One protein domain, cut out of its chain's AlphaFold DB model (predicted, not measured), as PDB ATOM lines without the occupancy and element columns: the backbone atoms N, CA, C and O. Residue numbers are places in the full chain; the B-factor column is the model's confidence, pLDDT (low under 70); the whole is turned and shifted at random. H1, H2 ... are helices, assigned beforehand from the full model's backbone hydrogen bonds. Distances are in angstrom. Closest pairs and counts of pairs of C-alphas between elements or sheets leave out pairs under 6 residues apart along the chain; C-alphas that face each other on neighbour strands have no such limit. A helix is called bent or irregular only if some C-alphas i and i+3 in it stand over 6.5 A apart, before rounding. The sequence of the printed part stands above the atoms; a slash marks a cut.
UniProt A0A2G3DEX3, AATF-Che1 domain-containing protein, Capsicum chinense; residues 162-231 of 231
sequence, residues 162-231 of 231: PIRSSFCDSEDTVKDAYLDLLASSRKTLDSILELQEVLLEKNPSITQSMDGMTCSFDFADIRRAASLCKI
ATOM      1  N   PRO A 162     202.707 172.033 128.798       88.88
ATOM      2  CA  PRO A 162     203.264 173.293 129.323       88.88
ATOM      3  C   PRO A 162     204.554 173.762 128.619       88.88
ATOM      4  O   PRO A 162     205.133 174.786 128.983       88.88
ATOM      5  N   ILE A 163     205.049 172.992 127.641       88.38
ATOM      6  CA  ILE A 163     206.336 173.249 126.981       88.38
ATOM      7  C   ILE A 163     206.276 174.588 126.250       88.38
ATOM      8  O   ILE A 163     207.199 175.389 126.377       88.38
ATOM      9  N   ARG A 164     205.165 174.872 125.563       89.44
ATOM     10  CA  ARG A 164     204.952 176.165 124.906       89.44
ATOM     11  C   ARG A 164     205.160 177.342 125.861       89.44
ATOM     12  O   ARG A 164     205.971 178.210 125.549       89.44
ATOM     13  N   SER A 165     204.484 177.352 127.015       89.50
ATOM     14  CA  SER A 165     204.621 178.438 127.996       89.50
ATOM     15  C   SER A 165     206.071 178.630 128.427       89.50
ATOM     16  O   SER A 165     206.564 179.750 128.414       89.50
ATOM     17  N   SER A 166     206.799 177.540 128.696       89.25
ATOM     18  CA  SER A 166     208.206 177.640 129.109       89.25
ATOM     19  C   SER A 166     209.117 178.294 128.062       89.25
ATOM     20  O   SER A 166     210.031 179.025 128.432       89.25
ATOM     21  N   PHE A 167     208.853 178.077 126.766       86.81
ATOM     22  CA  PHE A 167     209.587 178.734 125.681       86.81
ATOM     23  C   PHE A 167     209.201 180.215 125.563       86.81
ATOM     24  O   PHE A 167     210.083 181.066 125.469       86.81
ATOM     25  N   CYS A 168     207.908 180.534 125.633       88.19
ATOM     26  CA  CYS A 168     207.424 181.915 125.558       88.19
ATOM     27  C   CYS A 168     207.842 182.771 126.764       88.19
ATOM     28  O   CYS A 168     208.045 183.970 126.612       88.19
ATOM     29  N   ASP A 169     207.982 182.175 127.950       90.00
ATOM     30  CA  ASP A 169     208.448 182.871 129.155       90.00
ATOM     31  C   ASP A 169     209.971 183.097 129.142       90.00
ATOM     32  O   ASP A 169     210.480 183.939 129.882       90.00
ATOM     33  N   SER A 170     210.703 182.333 128.322       86.88
ATOM     34  CA  SER A 170     212.167 182.396 128.245       86.88
ATOM     35  C   SER A 170     212.695 183.463 127.285       86.88
ATOM     36  O   SER A 170     213.772 184.007 127.529       86.88
ATOM     37  N   GLU A 171     211.957 183.776 126.215       91.12
ATOM     38  CA  GLU A 171     212.397 184.707 125.175       91.12
ATOM     39  C   GLU A 171     211.209 185.485 124.581       91.12
ATOM     40  O   GLU A 171     210.289 184.901 124.003       91.12
ATOM     41  N   ASP A 172     211.249 186.819 124.681       91.00
ATOM     42  CA  ASP A 172     210.168 187.693 124.197       91.00
ATOM     43  C   ASP A 172     209.972 187.597 122.673       91.00
ATOM     44  O   ASP A 172     208.844 187.640 122.191       91.00
ATOM     45  N   THR A 173     211.044 187.375 121.905       92.56
ATOM     46  CA  THR A 173     210.977 187.219 120.438       92.56
ATOM     47  C   THR A 173     210.158 185.990 120.030       92.56
ATOM     48  O   THR A 173     209.380 186.038 119.078       92.56
ATOM     49  N   VAL A 174     210.303 184.883 120.769       90.81
ATOM     50  CA  VAL A 174     209.562 183.638 120.552       90.81
ATOM     51  C   VAL A 174     208.094 183.869 120.875       90.81
ATOM     52  O   VAL A 174     207.223 183.485 120.096       90.81
ATOM     53  N   LYS A 175     207.814 184.540 121.994       92.06
ATOM     54  CA  LYS A 175     206.457 184.906 122.396       92.06
ATOM     55  C   LYS A 175     205.765 185.785 121.352       92.06
ATOM     56  O   LYS A 175     204.637 185.470 120.976       92.06
ATOM     57  N   ASP A 176     206.433 186.825 120.860       94.38
ATOM     58  CA  ASP A 176     205.893 187.712 119.826       94.38
ATOM     59  C   ASP A 176     205.616 186.942 118.526       94.38
ATOM     60  O   ASP A 176     204.516 187.028 117.981       94.38
ATOM     61  N   ALA A 177     206.537 186.074 118.090       93.75
ATOM     62  CA  ALA A 177     206.327 185.220 116.920       93.75
ATOM     63  C   ALA A 177     205.127 184.261 117.079       93.75
ATOM     64  O   ALA A 177     204.389 184.026 116.119       93.75
ATOM     65  N   TYR A 178     204.893 183.715 118.280       92.88
ATOM     66  CA  TYR A 178     203.697 182.910 118.567       92.88
ATOM     67  C   TYR A 178     202.411 183.739 118.519       92.88
ATOM     68  O   TYR A 178     201.397 183.250 118.011       92.88
ATOM     69  N   LEU A 179     202.431 184.969 119.040       92.75
ATOM     70  CA  LEU A 179     201.281 185.874 118.984       92.75
ATOM     71  C   LEU A 179     200.950 186.257 117.538       92.75
ATOM     72  O   LEU A 179     199.783 186.190 117.152       92.75
ATOM     73  N   ASP A 180     201.962 186.560 116.726       95.62
ATOM     74  CA  ASP A 180     201.804 186.851 115.299       95.62
ATOM     75  C   ASP A 180     201.258 185.643 114.532       95.62
ATOM     76  O   ASP A 180     200.315 185.769 113.743       95.62
ATOM     77  N   LEU A 181     201.789 184.445 114.802       93.44
ATOM     78  CA  LEU A 181     201.284 183.201 114.225       93.44
ATOM     79  C   LEU A 181     199.810 182.977 114.586       93.44
ATOM     80  O   LEU A 181     199.014 182.618 113.714       93.44
ATOM     81  N   LEU A 182     199.432 183.189 115.849       92.50
ATOM     82  CA  LEU A 182     198.059 183.019 116.320       92.50
ATOM     83  C   LEU A 182     197.116 184.050 115.686       92.50
ATOM     84  O   LEU A 182     196.024 183.690 115.244       92.50
ATOM     85  N   ALA A 183     197.542 185.312 115.602       95.81
ATOM     86  CA  ALA A 183     196.786 186.380 114.960       95.81
ATOM     87  C   ALA A 183     196.578 186.100 113.462       95.81
ATOM     88  O   ALA A 183     195.452 186.183 112.968       95.81
ATOM     89  N   SER A 184     197.636 185.695 112.754       95.31
ATOM     90  CA  SER A 184     197.583 185.326 111.335       95.31
ATOM     91  C   SER A 184     196.692 184.103 111.085       95.31
ATOM     92  O   SER A 184     195.845 184.110 110.187       95.31
ATOM     93  N   SER A 185     196.806 183.073 111.929       93.69
ATOM     94  CA  SER A 185     195.978 181.862 111.842       93.69
ATOM     95  C   SER A 185     194.501 182.173 112.079       93.69
ATOM     96  O   SER A 185     193.648 181.706 111.327       93.69
ATOM     97  N   ARG A 186     194.193 183.011 113.078       94.31
ATOM     98  CA  ARG A 186     192.828 183.483 113.348       94.31
ATOM     99  C   ARG A 186     192.257 184.242 112.156       94.31
ATOM    100  O   ARG A 186     191.189 183.883 111.683       94.31
ATOM    101  N   LYS A 187     192.998 185.218 111.624       95.75
ATOM    102  CA  LYS A 187     192.574 185.986 110.446       95.75
ATOM    103  C   LYS A 187     192.301 185.079 109.245       95.75
ATOM    104  O   LYS A 187     191.312 185.268 108.550       95.75
ATOM    105  N   THR A 188     193.157 184.082 109.024       94.00
ATOM    106  CA  THR A 188     192.984 183.110 107.938       94.00
ATOM    107  C   THR A 188     191.700 182.296 108.121       94.00
ATOM    108  O   THR A 188     190.942 182.141 107.169       94.00
ATOM    109  N   LEU A 189     191.426 181.809 109.338       94.50
ATOM    110  CA  LEU A 189     190.182 181.099 109.648       94.50
ATOM    111  C   LEU A 189     188.952 181.988 109.436       94.50
ATOM    112  O   LEU A 189     187.992 181.540 108.816       94.50
ATOM    113  N   ASP A 190     189.004 183.239 109.890       95.69
ATOM    114  CA  ASP A 190     187.904 184.191 109.734       95.69
ATOM    115  C   ASP A 190     187.601 184.452 108.247       95.69
ATOM    116  O   ASP A 190     186.443 184.387 107.844       95.69
ATOM    117  N   SER A 191     188.625 184.638 107.400       94.88
ATOM    118  CA  SER A 191     188.437 184.800 105.948       94.88
ATOM    119  C   SER A 191     187.849 183.556 105.268       94.88
ATOM    120  O   SER A 191     187.048 183.683 104.345       94.88
ATOM    121  N   ILE A 192     188.227 182.349 105.703       94.00
ATOM    122  CA  ILE A 192     187.661 181.099 105.164       94.00
ATOM    123  C   ILE A 192     186.194 180.946 105.577       94.00
ATOM    124  O   ILE A 192     185.372 180.535 104.760       94.00
ATOM    125  N   LEU A 193     185.859 181.284 106.825       93.88
ATOM    126  CA  LEU A 193     184.479 181.252 107.310       93.88
ATOM    127  C   LEU A 193     183.607 182.277 106.579       93.88
ATOM    128  O   LEU A 193     182.511 181.935 106.151       93.88
ATOM    129  N   GLU A 194     184.107 183.494 106.362       95.44
ATOM    130  CA  GLU A 194     183.413 184.518 105.573       95.44
ATOM    131  C   GLU A 194     183.167 184.045 104.133       95.44
ATOM    132  O   GLU A 194     182.048 184.135 103.628       95.44
ATOM    133  N   LEU A 195     184.179 183.454 103.485       92.81
ATOM    134  CA  LEU A 195     184.018 182.861 102.158       92.81
ATOM    135  C   LEU A 195     182.936 181.771 102.158       92.81
ATOM    136  O   LEU A 195     182.111 181.724 101.246       92.81
ATOM    137  N   GLN A 196     182.920 180.904 103.170       91.75
ATOM    138  CA  GLN A 196     181.912 179.855 103.300       91.75
ATOM    139  C   GLN A 196     180.499 180.434 103.464       91.75
ATOM    140  O   GLN A 196     179.567 179.947 102.825       91.75
ATOM    141  N   GLU A 197     180.339 181.475 104.281       91.06
ATOM    142  CA  GLU A 197     179.062 182.166 104.492       91.06
ATOM    143  C   GLU A 197     178.539 182.776 103.183       91.06
ATOM    144  O   GLU A 197     177.400 182.508 102.791       91.06
ATOM    145  N   VAL A 198     179.392 183.499 102.450       92.50
ATOM    146  CA  VAL A 198     179.039 184.095 101.150       92.50
ATOM    147  C   VAL A 198     178.669 183.020 100.125       92.50
ATOM    148  O   VAL A 198     177.705 183.178  99.372       92.50
ATOM    149  N   LEU A 199     179.401 181.903 100.081       90.25
ATOM    150  CA  LEU A 199     179.096 180.804  99.162       90.25
ATOM    151  C   LEU A 199     177.740 180.156  99.456       90.25
ATOM    152  O   LEU A 199     177.028 179.805  98.514       90.25
ATOM    153  N   LEU A 200     177.366 180.020 100.728       87.88
ATOM    154  CA  LEU A 200     176.060 179.490 101.120       87.88
ATOM    155  C   LEU A 200     174.925 180.468 100.803       87.88
ATOM    156  O   LEU A 200     173.904 180.047 100.262       87.88
ATOM    157  N   GLU A 201     175.112 181.765 101.062       89.75
ATOM    158  CA  GLU A 201     174.129 182.804 100.722       89.75
ATOM    159  C   GLU A 201     173.818 182.818  99.218       89.75
ATOM    160  O   GLU A 201     172.663 182.922  98.804       89.75
ATOM    161  N   LYS A 202     174.847 182.645  98.381       87.31
ATOM    162  CA  LYS A 202     174.703 182.594  96.919       87.31
ATOM    163  C   LYS A 202     174.088 181.290  96.403       87.31
ATOM    164  O   LYS A 202     173.677 181.251  95.246       87.31
ATOM    165  N   ASN A 203     174.016 180.240  97.224       86.38
ATOM    166  CA  ASN A 203     173.544 178.910  96.829       86.38
ATOM    167  C   ASN A 203     172.517 178.346  97.837       86.38
ATOM    168  O   ASN A 203     172.774 177.327  98.486       86.38
ATOM    169  N   PRO A 204     171.322 178.957  97.954       79.25
ATOM    170  CA  PRO A 204     170.310 178.577  98.949       79.25
ATOM    171  C   PRO A 204     169.748 177.156  98.762       79.25
ATOM    172  O   PRO A 204     169.205 176.564  99.690       79.25
ATOM    173  N   SER A 205     169.897 176.562  97.580       78.00
ATOM    174  CA  SER A 205     169.550 175.158  97.330       78.00
ATOM    175  C   SER A 205     170.418 174.174  98.133       78.00
ATOM    176  O   SER A 205     169.959 173.075  98.454       78.00
ATOM    177  N   ILE A 206     171.641 174.561  98.518       75.00
ATOM    178  CA  ILE A 206     172.534 173.745  99.358       75.00
ATOM    179  C   ILE A 206     172.012 173.684 100.799       75.00
ATOM    180  O   ILE A 206     171.976 172.606 101.393       75.00
ATOM    181  N   THR A 207     171.549 174.809 101.354       64.94
ATOM    182  CA  THR A 207     171.034 174.870 102.734       64.94
ATOM    183  C   THR A 207     169.685 174.167 102.875       64.94
ATOM    184  O   THR A 207     169.480 173.430 103.836       64.94
ATOM    185  N   GLN A 208     168.806 174.284 101.874       61.28
ATOM    186  CA  GLN A 208     167.535 173.545 101.819       61.28
ATOM    187  C   GLN A 208     167.736 172.022 101.760       61.28
ATOM    188  O   GLN A 208     166.943 171.267 102.317       61.28
ATOM    189  N   SER A 209     168.819 171.565 101.126       58.72
ATOM    190  CA  SER A 209     169.169 170.140 101.058       58.72
ATOM    191  C   SER A 209     169.731 169.598 102.382       58.72
ATOM    192  O   SER A 209     169.608 168.405 102.652       58.72
ATOM    193  N   MET A 210     170.325 170.455 103.224       56.19
ATOM    194  CA  MET A 210     170.819 170.073 104.557       56.19
ATOM    195  C   MET A 210     169.704 169.996 105.609       56.19
ATOM    196  O   MET A 210     169.803 169.177 106.517       56.19
ATOM    197  N   ASP A 211     168.622 170.769 105.472       51.16
ATOM    198  CA  ASP A 211     167.502 170.781 106.433       51.16
ATOM    199  C   ASP A 211     166.658 169.483 106.386       51.16
ATOM    200  O   ASP A 211     166.046 169.072 107.370       51.16
ATOM    201  N   GLY A 212     166.704 168.756 105.262       51.19
ATOM    202  CA  GLY A 212     166.170 167.391 105.147       51.19
ATOM    203  C   GLY A 212     167.069 166.302 105.753       51.19
ATOM    204  O   GLY A 212     166.640 165.159 105.901       51.19
ATOM    205  N   MET A 213     168.308 166.643 106.116       48.59
ATOM    206  CA  MET A 213     169.320 165.745 106.671       48.59
ATOM    207  C   MET A 213     169.630 166.194 108.102       48.59
ATOM    208  O   MET A 213     170.726 166.658 108.398       48.59
ATOM    209  N   THR A 214     168.642 166.119 108.996       48.56
ATOM    210  CA  THR A 214     168.765 166.587 110.383       48.56
ATOM    211  C   THR A 214     169.934 165.920 111.118       48.56
ATOM    212  O   THR A 214     169.793 164.862 111.729       48.56
ATOM    213  N   CYS A 215     171.077 166.587 111.117       41.19
ATOM    214  CA  CYS A 215     171.975 166.696 112.250       41.19
ATOM    215  C   CYS A 215     172.253 168.189 112.360       41.19
ATOM    216  O   CYS A 215     172.834 168.769 111.449       41.19
ATOM    217  N   SER A 216     171.768 168.807 113.434       44.84
ATOM    218  CA  SER A 216     171.927 170.228 113.734       44.84
ATOM    219  C   SER A 216     173.403 170.633 113.657       44.84
ATOM    220  O   SER A 216     174.153 170.454 114.615       44.84
ATOM    221  N   PHE A 217     173.829 171.140 112.505       49.28
ATOM    222  CA  PHE A 217     175.122 171.784 112.326       49.28
ATOM    223  C   PHE A 217     174.868 173.283 112.377       49.28
ATOM    224  O   PHE A 217     174.721 173.954 111.358       49.28
ATOM    225  N   ASP A 218     174.725 173.789 113.598       53.41
ATOM    226  CA  ASP A 218     174.605 175.217 113.827       53.41
ATOM    227  C   ASP A 218     175.991 175.846 113.620       53.41
ATOM    228  O   ASP A 218     176.972 175.467 114.260       53.41
ATOM    229  N   PHE A 219     176.121 176.801 112.701       50.97
ATOM    230  CA  PHE A 219     177.390 177.503 112.470       50.97
ATOM    231  C   PHE A 219     177.851 178.286 113.710       50.97
ATOM    232  O   PHE A 219     179.052 178.527 113.890       50.97
ATOM    233  N   ALA A 220     176.921 178.609 114.618       54.22
ATOM    234  CA  ALA A 220     177.246 179.108 115.946       54.22
ATOM    235  C   ALA A 220     178.095 178.109 116.754       54.22
ATOM    236  O   ALA A 220     178.955 178.535 117.530       54.22
ATOM    237  N   ASP A 221     177.921 176.803 116.537       55.03
ATOM    238  CA  ASP A 221     178.715 175.754 117.176       55.03
ATOM    239  C   ASP A 221     180.118 175.634 116.575       55.03
ATOM    240  O   ASP A 221     181.054 175.347 117.317       55.03
ATOM    241  N   ILE A 222     180.325 175.956 115.291       54.31
ATOM    242  CA  ILE A 222     181.673 176.046 114.695       54.31
ATOM    243  C   ILE A 222     182.413 177.275 115.229       54.31
ATOM    244  O   ILE A 222     183.561 177.152 115.657       54.31
ATOM    245  N   ARG A 223     181.764 178.449 115.293       52.75
ATOM    246  CA  ARG A 223     182.369 179.640 115.925       52.75
ATOM    247  C   ARG A 223     182.624 179.420 117.420       52.75
ATOM    248  O   ARG A 223     183.667 179.840 117.922       52.75
ATOM    249  N   ARG A 224     181.739 178.713 118.139       53.06
ATOM    250  CA  ARG A 224     181.994 178.283 119.527       53.06
ATOM    251  C   ARG A 224     183.143 177.289 119.620       53.06
ATOM    252  O   ARG A 224     183.986 177.473 120.485       53.06
ATOM    253  N   ALA A 225     183.216 176.278 118.758       52.47
ATOM    254  CA  ALA A 225     184.291 175.286 118.760       52.47
ATOM    255  C   ALA A 225     185.651 175.927 118.438       52.47
ATOM    256  O   ALA A 225     186.624 175.691 119.149       52.47
ATOM    257  N   ALA A 226     185.703 176.829 117.454       49.41
ATOM    258  CA  ALA A 226     186.886 177.628 117.141       49.41
ATOM    259  C   ALA A 226     187.268 178.583 118.288       49.41
ATOM    260  O   ALA A 226     188.450 178.786 118.555       49.41
ATOM    261  N   SER A 227     186.288 179.125 119.022       52.56
ATOM    262  CA  SER A 227     186.524 179.916 120.239       52.56
ATOM    263  C   SER A 227     186.921 179.073 121.462       52.56
ATOM    264  O   SER A 227     187.507 179.615 122.400       52.56
ATOM    265  N   LEU A 228     186.574 177.783 121.489       47.81
ATOM    266  CA  LEU A 228     186.890 176.833 122.563       47.81
ATOM    267  C   LEU A 228     188.235 176.132 122.350       47.81
ATOM    268  O   LEU A 228     188.820 175.665 123.328       47.81
ATOM    269  N   CYS A 229     188.766 176.131 121.123       42.69
ATOM    270  CA  CYS A 229     190.186 175.923 120.851       42.69
ATOM    271  C   CYS A 229     190.993 177.089 121.440       42.69
ATOM    272  O   CYS A 229     191.477 177.975 120.738       42.69
ATOM    273  N   LYS A 230     191.134 177.091 122.769       45.00
ATOM    274  CA  LYS A 230     192.223 177.781 123.452       45.00
ATOM    275  C   LYS A 230     193.518 177.082 123.040       45.00
ATOM    276  O   LYS A 230     193.924 176.112 123.672       45.00
ATOM    277  N   ILE A 231     194.098 177.548 121.937       42.12
ATOM    278  CA  ILE A 231     195.547 177.514 121.750       42.12
ATOM    279  C   ILE A 231     196.109 178.507 122.759       42.12
ATOM    280  O   ILE A 231     195.691 179.682 122.733       42.12
TER     281      ILE A 231
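AT A GLANCE: This is residues 162 to 231 of the 231 residues of the protein "AATF-Che1 domain-containing protein" of Capsicum chinense (UniProt A0A2G3DEX3). One long helix, H2, makes the long side of a narrow open frame, and the chain turns back at both of its ends. At one end the short helix H1 meets H2 in a corner; at the other end the short helix H3 stands about perpendicular to H2, and after a loop H4 runs back beside H2, near it but without touching it. The printed part has 70 residues with four named helices, in the order H1, H2, H3, H4, and no named strand; the class is all helix. It is extended, with a radius of gyration of the C-alphas of 17.7 A and spans of 53 by 22 by 12 A.

HOW THE PARTS SIT: The longest helix, H2, residues 172 to 201, touches H1, residues 163 to 170, only at the corner by their link. H2 touches H1 with residues 174 to 178 alone, and the closest C-alphas of the two helices, those of Cys 168 and Lys 175, are 4.5 A apart. H1 and H2 run opposite ways at a steep tilt of 52 degrees. H3, residues 204 to 211, is close to H2 but not clearly touching it; the closest C-alphas, those of Leu 200 and Ile 206, are 7.0 A apart. The lines of H2 and H3 are about perpendicular, at 81 degrees. H4, residues 219 to 228, touches no helix, but H2 and H4 are near each other, with 9 pairs of C-alphas within 10 A and no pair within 8 A. H4 is apart from H1 and from H3, and H1 and H3 are apart. In H1, H2, H3 and H4, every backbone O i to N i+4 pair is within hydrogen-bond range.

IN THESE COORDINATES: H2 measures 43.3 A from C-alpha 172 at (210.168, 187.693, 124.197) to C-alpha 201 at (174.129, 182.804, 100.722). H1, which begins with C-alpha 163 at (206.336, 173.249, 126.981), measures 10.9 A. H3 measures 11.2 A, and H4 measures 13.9 A and ends with C-alpha 228 at (186.890, 176.833, 122.563). No helix is bent.

THE WHOLE: The outline is a rod, and the two C-alphas farthest apart, those of Ser 170 and Gly 212, are 53.6 A apart. Residues 198 to 218 stand free, of which 198 to 201 belong to H2 and 204 to 211 to H3; the body without them spans 40 by 18 by 9 A. The C-alphas of Pro 162 and Ile 231, the first and last printed, are 11.6 A apart. The printed part has no cut, and Ile 231 is the chain's last residue. The links from H1 to H2 and from H2 to H3 are tight, the link from H3 to H4 is short, and no link is long. The mean pLDDT of the printed part is 76.7, and residues 207 to 231 are under 70.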